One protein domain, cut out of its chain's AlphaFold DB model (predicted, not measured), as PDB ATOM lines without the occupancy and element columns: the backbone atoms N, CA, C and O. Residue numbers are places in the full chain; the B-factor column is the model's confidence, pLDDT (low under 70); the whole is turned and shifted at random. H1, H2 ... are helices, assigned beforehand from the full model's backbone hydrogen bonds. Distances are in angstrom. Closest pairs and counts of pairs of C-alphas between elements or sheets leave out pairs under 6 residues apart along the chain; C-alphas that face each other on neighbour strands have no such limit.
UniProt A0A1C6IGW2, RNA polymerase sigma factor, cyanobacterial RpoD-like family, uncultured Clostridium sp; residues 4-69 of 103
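Overview. This is residues 4 to 69 of the 103 residues of the protein "RNA polymerase sigma factor, cyanobacterial RpoD-like family" of uncultured Clostridium sp (UniProt A0A1C6IGW2). The model is an open zigzag of helices with few contacts: H1 and the long H2 meet near their ends in an L-shaped corner, and after H2 the chain folds back, so that H3 runs beside the later part of H2 and H4 carries on beyond H3 as a free end. The printed part has 66 residues with four named helices, in the order H1, H2, H3, H4, and no named strand; the class is all helix. It is loose, with a radius of gyration of the C-alphas of 15.4 A, and spans 43 by 29 by 18 A.

Arrangement. H1, residues 4 to 19, and H2, residues 27 to 46, are close but not clearly touching; their closest C-alphas, those of Glu 17 and Ser 27, are 6.4 A apart. Their lines stand about perpendicular, at 79 degrees. H3, residues 51 to 59, is close to H2 but not clearly touching it, with the closest C-alphas, those of Ile 40 and Val 54, 7.5 A apart. H2 and H3 run opposite ways at a shallow tilt of 19 degrees. H4, residues 62 to 67, and H3 meet only through their link. H1 is apart from H3 and H4, and H2 is apart from H4. In H1, H2, H3 and H4 every O i to N i+4 pair is within hydrogen-bond range.

Along the chain. H1 begins at C-alpha 4, (-10.230, -10.223, -9.154), and is 22.8 A long from first to last C-alpha. H2, the longest helix, measures 28.5 A and ends at C-alpha 46, (-46.047, -13.202, -4.838). H3 measures 12.1 A. H4 measures 8.6 A and ends at C-alpha 67, (-33.619, -29.978, 15.971).

Size, cuts and confidence. The two C-alphas farthest apart, those of Ala 4 and Asp 52, are 45.2 A from each other. The printed part has no cut. The links H2 to H3 and H3 to H4 are tight, and H1 to H2 is short. Residues 4 to 13, 19 to 24, 45 to 52 and 62 to 69 stand free. The mean pLDDT of the printed part is 70.5; residues 36, 40, 43 to 44 and 46 to 69 are under 70, and H4 has a mean of 43.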
ATOM      1  N   ALA A   4     -10.442 -11.052 -10.344       95.50
ATOM      2  CA  ALA A   4     -10.230 -10.223  -9.154       95.50
ATOM      3  C   ALA A   4     -11.545  -9.895  -8.415       95.50
ATOM      4  O   ALA A   4     -11.615  -9.964  -7.189       95.50
ATOM      5  N   GLY A   5     -12.623  -9.613  -9.158       96.75
ATOM      6  CA  GLY A   5     -13.935  -9.300  -8.589       96.75
ATOM      7  C   GLY A   5     -14.591 -10.464  -7.833       96.75
ATOM      8  O   GLY A   5     -15.407 -10.215  -6.944       96.75
ATOM      9  N   TYR A   6     -14.235 -11.717  -8.141       94.94
ATOM     10  CA  TYR A   6     -14.646 -12.880  -7.346       94.94
ATOM     11  C   TYR A   6     -13.954 -12.880  -5.977       94.94
ATOM     12  O   TYR A   6     -14.630 -12.918  -4.947       94.94
ATOM     13  N   TRP A   7     -12.622 -12.772  -5.960       97.06
ATOM     14  CA  TRP A   7     -11.823 -12.826  -4.731       97.06
ATOM     15  C   TRP A   7     -12.139 -11.682  -3.766       97.06
ATOM     16  O   TRP A   7     -12.298 -11.930  -2.571       97.06
ATOM     17  N   ILE A   8     -12.336 -10.462  -4.279       95.81
ATOM     18  CA  ILE A   8     -12.744  -9.298  -3.473       95.81
ATOM     19  C   ILE A   8     -14.113  -9.536  -2.815       95.81
ATOM     20  O   ILE A   8     -14.285  -9.300  -1.620       95.81
ATOM     21  N   LYS A   9     -15.100 -10.058  -3.557       95.50
ATOM     22  CA  LYS A   9     -16.414 -10.386  -2.975       95.50
ATOM     23  C   LYS A   9     -16.314 -11.509  -1.944       95.50
ATOM     24  O   LYS A   9     -16.989 -11.452  -0.918       95.50
ATOM     25  N   GLN A  10     -15.483 -12.518  -2.199       94.00
ATOM     26  CA  GLN A  10     -15.314 -13.656  -1.302       94.00
ATOM     27  C   GLN A  10     -14.626 -13.265   0.015       94.00
ATOM     28  O   GLN A  10     -15.066 -13.716   1.074       94.00
ATOM     29  N   SER A  11     -13.587 -12.422  -0.023       95.12
ATOM     30  CA  SER A  11     -12.883 -11.960   1.182       95.12
ATOM     31  C   SER A  11     -13.789 -11.098   2.065       95.12
ATOM     32  O   SER A  11     -13.941 -11.392   3.253       95.12
ATOM     33  N   VAL A  12     -14.490 -10.123   1.475       94.88
ATOM     34  CA  VAL A  12     -15.462  -9.265   2.175       94.88
ATOM     35  C   VAL A  12     -16.603 -10.096   2.774       94.88
ATOM     36  O   VAL A  12     -16.933  -9.932   3.951       94.88
ATOM     37  N   GLN A  13     -17.169 -11.043   2.019       91.69
ATOM     38  CA  GLN A  13     -18.230 -11.921   2.523       91.69
ATOM     39  C   GLN A  13     -17.753 -12.767   3.716       91.69
ATOM     40  O   GLN A  13     -18.456 -12.839   4.725       91.69
ATOM     41  N   ARG A  14     -16.554 -13.366   3.639       91.00
ATOM     42  CA  ARG A  14     -15.960 -14.147   4.741       91.00
ATOM     43  C   ARG A  14     -15.720 -13.292   5.988       91.00
ATOM     44  O   ARG A  14     -16.035 -13.738   7.088       91.00
ATOM     45  N   TYR A  15     -15.229 -12.063   5.828       92.75
ATOM     46  CA  TYR A  15     -15.036 -11.131   6.942       92.75
ATOM     47  C   TYR A  15     -16.363 -10.799   7.647       92.75
ATOM     48  O   TYR A  15     -16.478 -10.924   8.867       92.75
ATOM     49  N   ILE A  16     -17.409 -10.478   6.877       89.25
ATOM     50  CA  ILE A  16     -18.754 -10.188   7.404       89.25
ATOM     51  C   ILE A  16     -19.409 -11.440   8.028       89.25
ATOM     52  O   ILE A  16     -20.272 -11.311   8.898       89.25
ATOM     53  N   GLU A  17     -19.037 -12.651   7.606       85.25
ATOM     54  CA  GLU A  17     -19.467 -13.911   8.237       85.25
ATOM     55  C   GLU A  17     -18.754 -14.203   9.564       85.25
ATOM     56  O   GLU A  17     -19.391 -14.717  10.481       85.25
ATOM     57  N   GLN A  18     -17.472 -13.849   9.687       85.38
ATOM     58  CA  GLN A  18     -16.684 -14.058  10.903       85.38
ATOM     59  C   GLN A  18     -16.985 -13.009  11.988       85.38
ATOM     60  O   GLN A  18     -17.152 -13.383  13.149       85.38
ATOM     61  N   CYS A  19     -17.047 -11.723  11.617       82.50
ATOM     62  CA  CYS A  19     -17.052 -10.589  12.555       82.50
ATOM     63  C   CYS A  19     -18.297  -9.684  12.455       82.50
ATOM     64  O   CYS A  19     -18.470  -8.783  13.267       82.50
ATOM     65  N   GLY A  20     -19.182  -9.893  11.471       77.38
ATOM     66  CA  GLY A  20     -20.329  -9.007  11.209       77.38
ATOM     67  C   GLY A  20     -21.532  -9.172  12.148       77.38
ATOM     68  O   GLY A  20     -22.605  -8.641  11.860       77.38
ATOM     69  N   THR A  21     -21.402  -9.939  13.230       75.81
ATOM     70  CA  THR A  21     -22.423 -10.114  14.270       75.81
ATOM     71  C   THR A  21     -21.759 -10.172  15.640       75.81
ATOM     72  O   THR A  21     -20.700 -10.773  15.773       75.81
ATOM     73  N   VAL A  22     -22.422  -9.611  16.664       78.69
ATOM     74  CA  VAL A  22     -21.954  -9.595  18.070       78.69
ATOM     75  C   VAL A  22     -21.526 -10.981  18.555       78.69
ATOM     76  O   VAL A  22     -20.629 -11.089  19.383       78.69
ATOM     77  N   VAL A  23     -22.127 -12.048  18.015       76.12
ATOM     78  CA  VAL A  23     -21.601 -13.398  18.204       76.12
ATOM     79  C   VAL A  23     -21.542 -14.181  16.899       76.12
ATOM     80  O   VAL A  23     -22.367 -14.008  15.998       76.12
ATOM     81  N   LYS A  24     -20.525 -15.038  16.808       75.62
ATOM     82  CA  LYS A  24     -20.169 -15.853  15.649       75.62
ATOM     83  C   LYS A  24     -21.256 -16.875  15.305       75.62
ATOM     84  O   LYS A  24     -21.642 -17.695  16.137       75.62
ATOM     85  N   ILE A  25     -21.694 -16.867  14.047       78.62
ATOM     86  CA  ILE A  25     -22.649 -17.834  13.486       78.62
ATOM     87  C   ILE A  25     -21.924 -18.634  12.391       78.62
ATOM     88  O   ILE A  25     -21.381 -18.018  11.474       78.62
ATOM     89  N   PRO A  26     -21.923 -19.981  12.421       82.31
ATOM     90  CA  PRO A  26     -21.312 -20.786  11.364       82.31
ATOM     91  C   PRO A  26     -21.882 -20.474   9.971       82.31
ATOM     92  O   PRO A  26     -23.101 -20.359   9.803       82.31
ATOM     93  N   SER A  27     -21.012 -20.401   8.960       80.69
ATOM     94  CA  SER A  27     -21.348 -20.005   7.581       80.69
ATOM     95  C   SER A  27     -22.535 -20.784   7.002       80.69
ATOM     96  O   SER A  27     -23.516 -20.181   6.571       80.69
ATOM     97  N   HIS A  28     -22.526 -22.117   7.099       77.94
ATOM     98  CA  HIS A  28     -23.621 -22.985   6.641       77.94
ATOM     99  C   HIS A  28     -24.979 -22.652   7.300       77.94
ATOM    100  O   HIS A  28     -26.030 -22.738   6.666       77.94
ATOM    101  N   THR A  29     -24.977 -22.232   8.570       75.38
ATOM    102  CA  THR A  29     -26.194 -21.833   9.297       75.38
ATOM    103  C   THR A  29     -26.670 -20.456   8.821       75.38
ATOM    104  O   THR A  29     -27.866 -20.247   8.599       75.38
ATOM    105  N   ARG A  30     -25.739 -19.529   8.568       75.44
ATOM    106  CA  ARG A  30     -26.034 -18.193   8.024       75.44
ATOM    107  C   ARG A  30     -26.535 -18.241   6.572       75.44
ATOM    108  O   ARG A  30     -27.411 -17.456   6.202       75.44
ATOM    109  N   GLN A  31     -26.049 -19.194   5.777       80.88
ATOM    110  CA  GLN A  31     -26.536 -19.487   4.424       80.88
ATOM    111  C   GLN A  31     -27.982 -19.998   4.455       80.88
ATOM    112  O   GLN A  31     -28.834 -19.415   3.781       80.88
ATOM    113  N   LYS A  32     -28.297 -20.991   5.305       75.50
ATOM    114  CA  LYS A  32     -29.681 -21.463   5.526       75.50
ATOM    115  C   LYS A  32     -30.616 -20.319   5.944       75.50
ATOM    116  O   LYS A  32     -31.687 -20.158   5.364       75.50
ATOM    117  N   MET A  33     -30.183 -19.457   6.869       73.31
ATOM    118  CA  MET A  33     -30.956 -18.271   7.267       73.31
ATOM    119  C   MET A  33     -31.167 -17.280   6.107       73.31
ATOM    120  O   MET A  33     -32.259 -16.734   5.956       73.31
ATOM    121  N   THR A  34     -30.148 -17.036   5.281       78.88
ATOM    122  CA  THR A  34     -30.251 -16.142   4.112       78.88
ATOM    123  C   THR A  34     -31.216 -16.698   3.065       78.88
ATOM    124  O   THR A  34     -32.040 -15.950   2.539       78.88
ATOM    125  N   HIS A  35     -31.162 -18.007   2.804       77.31
ATOM    126  CA  HIS A  35     -32.108 -18.701   1.932       77.31
ATOM    127  C   HIS A  35     -33.551 -18.530   2.429       77.31
ATOM    128  O   HIS A  35     -34.392 -18.016   1.693       77.31
ATOM    129  N   TYR A  36     -33.813 -18.842   3.702       68.19
ATOM    130  CA  TYR A  36     -35.125 -18.669   4.336       68.19
ATOM    131  C   TYR A  36     -35.665 -17.232   4.209       68.19
ATOM    132  O   TYR A  36     -36.822 -17.033   3.843       68.19
ATOM    133  N   ARG A  37     -34.826 -16.208   4.430       71.06
ATOM    134  CA  ARG A  37     -35.233 -14.797   4.262       71.06
ATOM    135  C   ARG A  37     -35.660 -14.483   2.828       71.06
ATOM    136  O   ARG A  37     -36.679 -13.825   2.651       71.06
ATOM    137  N   ARG A  38     -34.931 -14.989   1.825       77.81
ATOM    138  CA  ARG A  38     -35.288 -14.831   0.404       77.81
ATOM    139  C   ARG A  38     -36.589 -15.555   0.057       77.81
ATOM    140  O   ARG A  38     -37.402 -14.997  -0.667       77.81
ATOM    141  N   VAL A  39     -36.807 -16.759   0.594       75.25
ATOM    142  CA  VAL A  39     -38.059 -17.516   0.403       75.25
ATOM    143  C   VAL A  39     -39.251 -16.759   0.996       75.25
ATOM    144  O   VAL A  39     -40.251 -16.594   0.306       75.25
ATOM    145  N   ILE A  40     -39.136 -16.213   2.216       68.12
ATOM    146  CA  ILE A  40     -40.187 -15.351   2.783       68.12
ATOM    147  C   ILE A  40     -40.444 -14.135   1.890       68.12
ATOM    148  O   ILE A  40     -41.599 -13.843   1.609       68.12
ATOM    149  N   GLN A  41     -39.394 -13.427   1.459       71.94
ATOM    150  CA  GLN A  41     -39.534 -12.219   0.639       71.94
ATOM    151  C   GLN A  41     -40.245 -12.509  -0.686       71.94
ATOM    152  O   GLN A  41     -41.152 -11.770  -1.047       71.94
ATOM    153  N   LYS A  42     -39.900 -13.616  -1.358       75.62
ATOM    154  CA  LYS A  42     -40.608 -14.079  -2.559       75.62
ATOM    155  C   LYS A  42     -42.085 -14.346  -2.279       75.62
ATOM    156  O   LYS A  42     -42.930 -13.752  -2.929       75.62
ATOM    157  N   ILE A  43     -42.403 -15.127  -1.245       67.88
ATOM    158  CA  ILE A  43     -43.797 -15.433  -0.876       67.88
ATOM    159  C   ILE A  43     -44.581 -14.160  -0.505       67.88
ATOM    160  O   ILE A  43     -45.754 -14.046  -0.843       67.88
ATOM    161  N   GLN A  44     -43.947 -13.192   0.167       65.75
ATOM    162  CA  GLN A  44     -44.546 -11.890   0.494       65.75
ATOM    163  C   GLN A  44     -44.791 -11.011  -0.740       65.75
ATOM    164  O   GLN A  44     -45.718 -10.209  -0.727       65.75
ATOM    165  N   GLN A  45     -43.961 -11.139  -1.776       72.69
ATOM    166  CA  GLN A  45     -44.086 -10.399  -3.031       72.69
ATOM    167  C   GLN A  45     -45.093 -11.059  -3.988       72.69
ATOM    168  O   GLN A  45     -45.845 -10.363  -4.660       72.69
ATOM    169  N   GLU A  46     -45.128 -12.391  -4.027       68.38
ATOM    170  CA  GLU A  46     -46.047 -13.202  -4.838       68.38
ATOM    171  C   GLU A  46     -47.477 -13.219  -4.278       68.38
ATOM    172  O   GLU A  46     -48.432 -13.414  -5.027       68.38
ATOM    173  N   GLN A  47     -47.642 -13.064  -2.959       57.16
ATOM    174  CA  GLN A  47     -48.940 -13.151  -2.290       57.16
ATOM    175  C   GLN A  47     -49.166 -11.938  -1.393       57.16
ATOM    176  O   GLN A  47     -48.578 -11.833  -0.314       57.16
ATOM    177  N   GLY A  48     -50.100 -11.075  -1.807       58.72
ATOM    178  CA  GLY A  48     -50.637  -9.953  -1.032       58.72
ATOM    179  C   GLY A  48     -51.454 -10.398   0.187       58.72
ATOM    180  O   GLY A  48     -52.625 -10.061   0.301       58.72
ATOM    181  N   ILE A  49     -50.805 -11.116   1.110       56.22
ATOM    182  CA  ILE A  49     -51.302 -11.643   2.388       56.22
ATOM    183  C   ILE A  49     -52.137 -12.936   2.270       56.22
ATOM    184  O   ILE A  49     -53.360 -12.931   2.210       56.22
ATOM    185  N   SER A  50     -51.469 -14.082   2.451       50.81
ATOM    186  CA  SER A  50     -52.063 -15.228   3.158       50.81
ATOM    187  C   SER A  50     -51.141 -15.645   4.303       50.81
ATOM    188  O   SER A  50     -50.159 -16.378   4.125       50.81
ATOM    189  N   LEU A  51     -51.444 -15.139   5.503       53.69
ATOM    190  CA  LEU A  51     -50.656 -15.396   6.713       53.69
ATOM    191  C   LEU A  51     -50.537 -16.896   7.011       53.69
ATOM    192  O   LEU A  51     -49.484 -17.326   7.474       53.69
ATOM    193  N   ASP A  52     -51.552 -17.698   6.674       53.59
ATOM    194  CA  ASP A  52     -51.571 -19.140   6.934       53.59
ATOM    195  C   ASP A  52     -50.599 -19.950   6.072       53.59
ATOM    196  O   ASP A  52     -50.033 -20.929   6.560       53.59
ATOM    197  N   ARG A  53     -50.307 -19.549   4.824       52.91
ATOM    198  CA  ARG A  53     -49.276 -20.247   4.027       52.91
ATOM    199  C   ARG A  53     -47.884 -20.005   4.617       52.91
ATOM    200  O   ARG A  53     -47.114 -20.950   4.793       52.91
ATOM    201  N   VAL A  54     -47.599 -18.764   5.019       57.03
ATOM    202  CA  VAL A  54     -46.370 -18.402   5.747       57.03
ATOM    203  C   VAL A  54     -46.329 -19.069   7.130       57.03
ATOM    204  O   VAL A  54     -45.255 -19.460   7.584       57.03
ATOM    205  N   ARG A  55     -47.474 -19.247   7.799       55.16
ATOM    206  CA  ARG A  55     -47.595 -19.953   9.085       55.16
ATOM    207  C   ARG A  55     -47.274 -21.439   8.945       55.16
ATOM    208  O   ARG A  55     -46.407 -21.917   9.666       55.16
ATOM    209  N   ARG A  56     -47.838 -22.133   7.951       54.69
ATOM    210  CA  ARG A  56     -47.518 -23.546   7.684       54.69
ATOM    211  C   ARG A  56     -46.061 -23.757   7.265       54.69
ATOM    212  O   ARG A  56     -45.483 -24.772   7.636       54.69
ATOM    213  N   ILE A  57     -45.439 -22.801   6.564       57.81
ATOM    214  CA  ILE A  57     -43.993 -22.816   6.248       57.81
ATOM    215  C   ILE A  57     -43.122 -22.443   7.462       57.81
ATOM    216  O   ILE A  57     -41.963 -22.833   7.499       57.81
ATOM    217  N   LYS A  58     -43.665 -21.728   8.459       52.91
ATOM    218  CA  LYS A  58     -43.034 -21.497   9.773       52.91
ATOM    219  C   LYS A  58     -43.227 -22.654  10.753       52.91
ATOM    220  O   LYS A  58     -42.429 -22.756  11.675       52.91
ATOM    221  N   GLU A  59     -44.272 -23.468  10.622       52.19
ATOM    222  CA  GLU A  59     -44.529 -24.662  11.449       52.19
ATOM    223  C   GLU A  59     -43.796 -25.889  10.901       52.19
ATOM    224  O   GLU A  59     -43.093 -26.578  11.654       52.19
ATOM    225  N   LYS A  60     -43.826 -26.054   9.567       52.53
ATOM    226  CA  LYS A  60     -42.680 -26.591   8.825       52.53
ATOM    227  C   LYS A  60     -41.472 -25.656   8.996       52.53
ATOM    228  O   LYS A  60     -41.621 -24.569   9.520       52.53
ATOM    229  N   GLU A  61     -40.249 -26.112   8.740       50.47
ATOM    230  CA  GLU A  61     -39.008 -25.503   9.276       50.47
ATOM    231  C   GLU A  61     -38.922 -25.349  10.814       50.47
ATOM    232  O   GLU A  61     -37.871 -25.672  11.346       50.47
ATOM    233  N   SER A  62     -39.944 -24.952  11.587       44.56
ATOM    234  CA  SER A  62     -39.870 -24.914  13.064       44.56
ATOM    235  C   SER A  62     -39.640 -26.291  13.683       44.56
ATOM    236  O   SER A  62     -39.117 -26.363  14.794       44.56
ATOM    237  N   TYR A  63     -39.963 -27.397  13.003       43.72
ATOM    238  CA  TYR A  63     -39.512 -28.727  13.435       43.72
ATOM    239  C   TYR A  63     -37.994 -28.939  13.224       43.72
ATOM    240  O   TYR A  63     -37.321 -29.405  14.140       43.72
ATOM    241  N   GLU A  64     -37.404 -28.487  12.112       46.72
ATOM    242  CA  GLU A  64     -35.941 -28.555  11.905       46.72
ATOM    243  C   GLU A  64     -35.170 -27.509  12.729       46.72
ATOM    244  O   GLU A  64     -34.130 -27.794  13.320       46.72
ATOM    245  N   ALA A  65     -35.723 -26.310  12.900       40.12
ATOM    246  CA  ALA A  65     -35.225 -25.323  13.849       40.12
ATOM    247  C   ALA A  65     -35.399 -25.793  15.309       40.12
ATOM    248  O   ALA A  65     -34.655 -25.342  16.179       40.12
ATOM    249  N   ARG A  66     -36.325 -26.728  15.589       43.34
ATOM    250  CA  ARG A  66     -36.407 -27.461  16.867       43.34
ATOM    251  C   ARG A  66     -35.313 -28.517  17.009       43.34
ATOM    252  O   ARG A  66     -34.757 -28.601  18.096       43.34
ATOM    253  N   LYS A  67     -34.885 -29.207  15.947       40.41
ATOM    254  CA  LYS A  67     -33.619 -29.978  15.971       40.41
ATOM    255  C   LYS A  67     -32.408 -29.090  16.292       40.41
ATOM    256  O   LYS A  67     -31.490 -29.519  16.983       40.41
ATOM    257  N   ILE A  68     -32.438 -27.820  15.879       40.44
ATOM    258  CA  ILE A  68     -31.420 -26.813  16.228       40.44
ATOM    259  C   ILE A  68     -31.650 -26.191  17.631       40.44
ATOM    260  O   ILE A  68     -30.736 -25.557  18.160       40.44
ATOM    261  N   LYS A  69     -32.803 -26.386  18.306       37.34
ATOM    262  CA  LYS A  69     -33.111 -25.712  19.594       37.34
ATOM    263  C   LYS A  69     -32.117 -26.009  20.716       37.34
ATOM    264  O   LYS A  69     -31.919 -25.118  21.535       37.34
TER     265      LYS A  69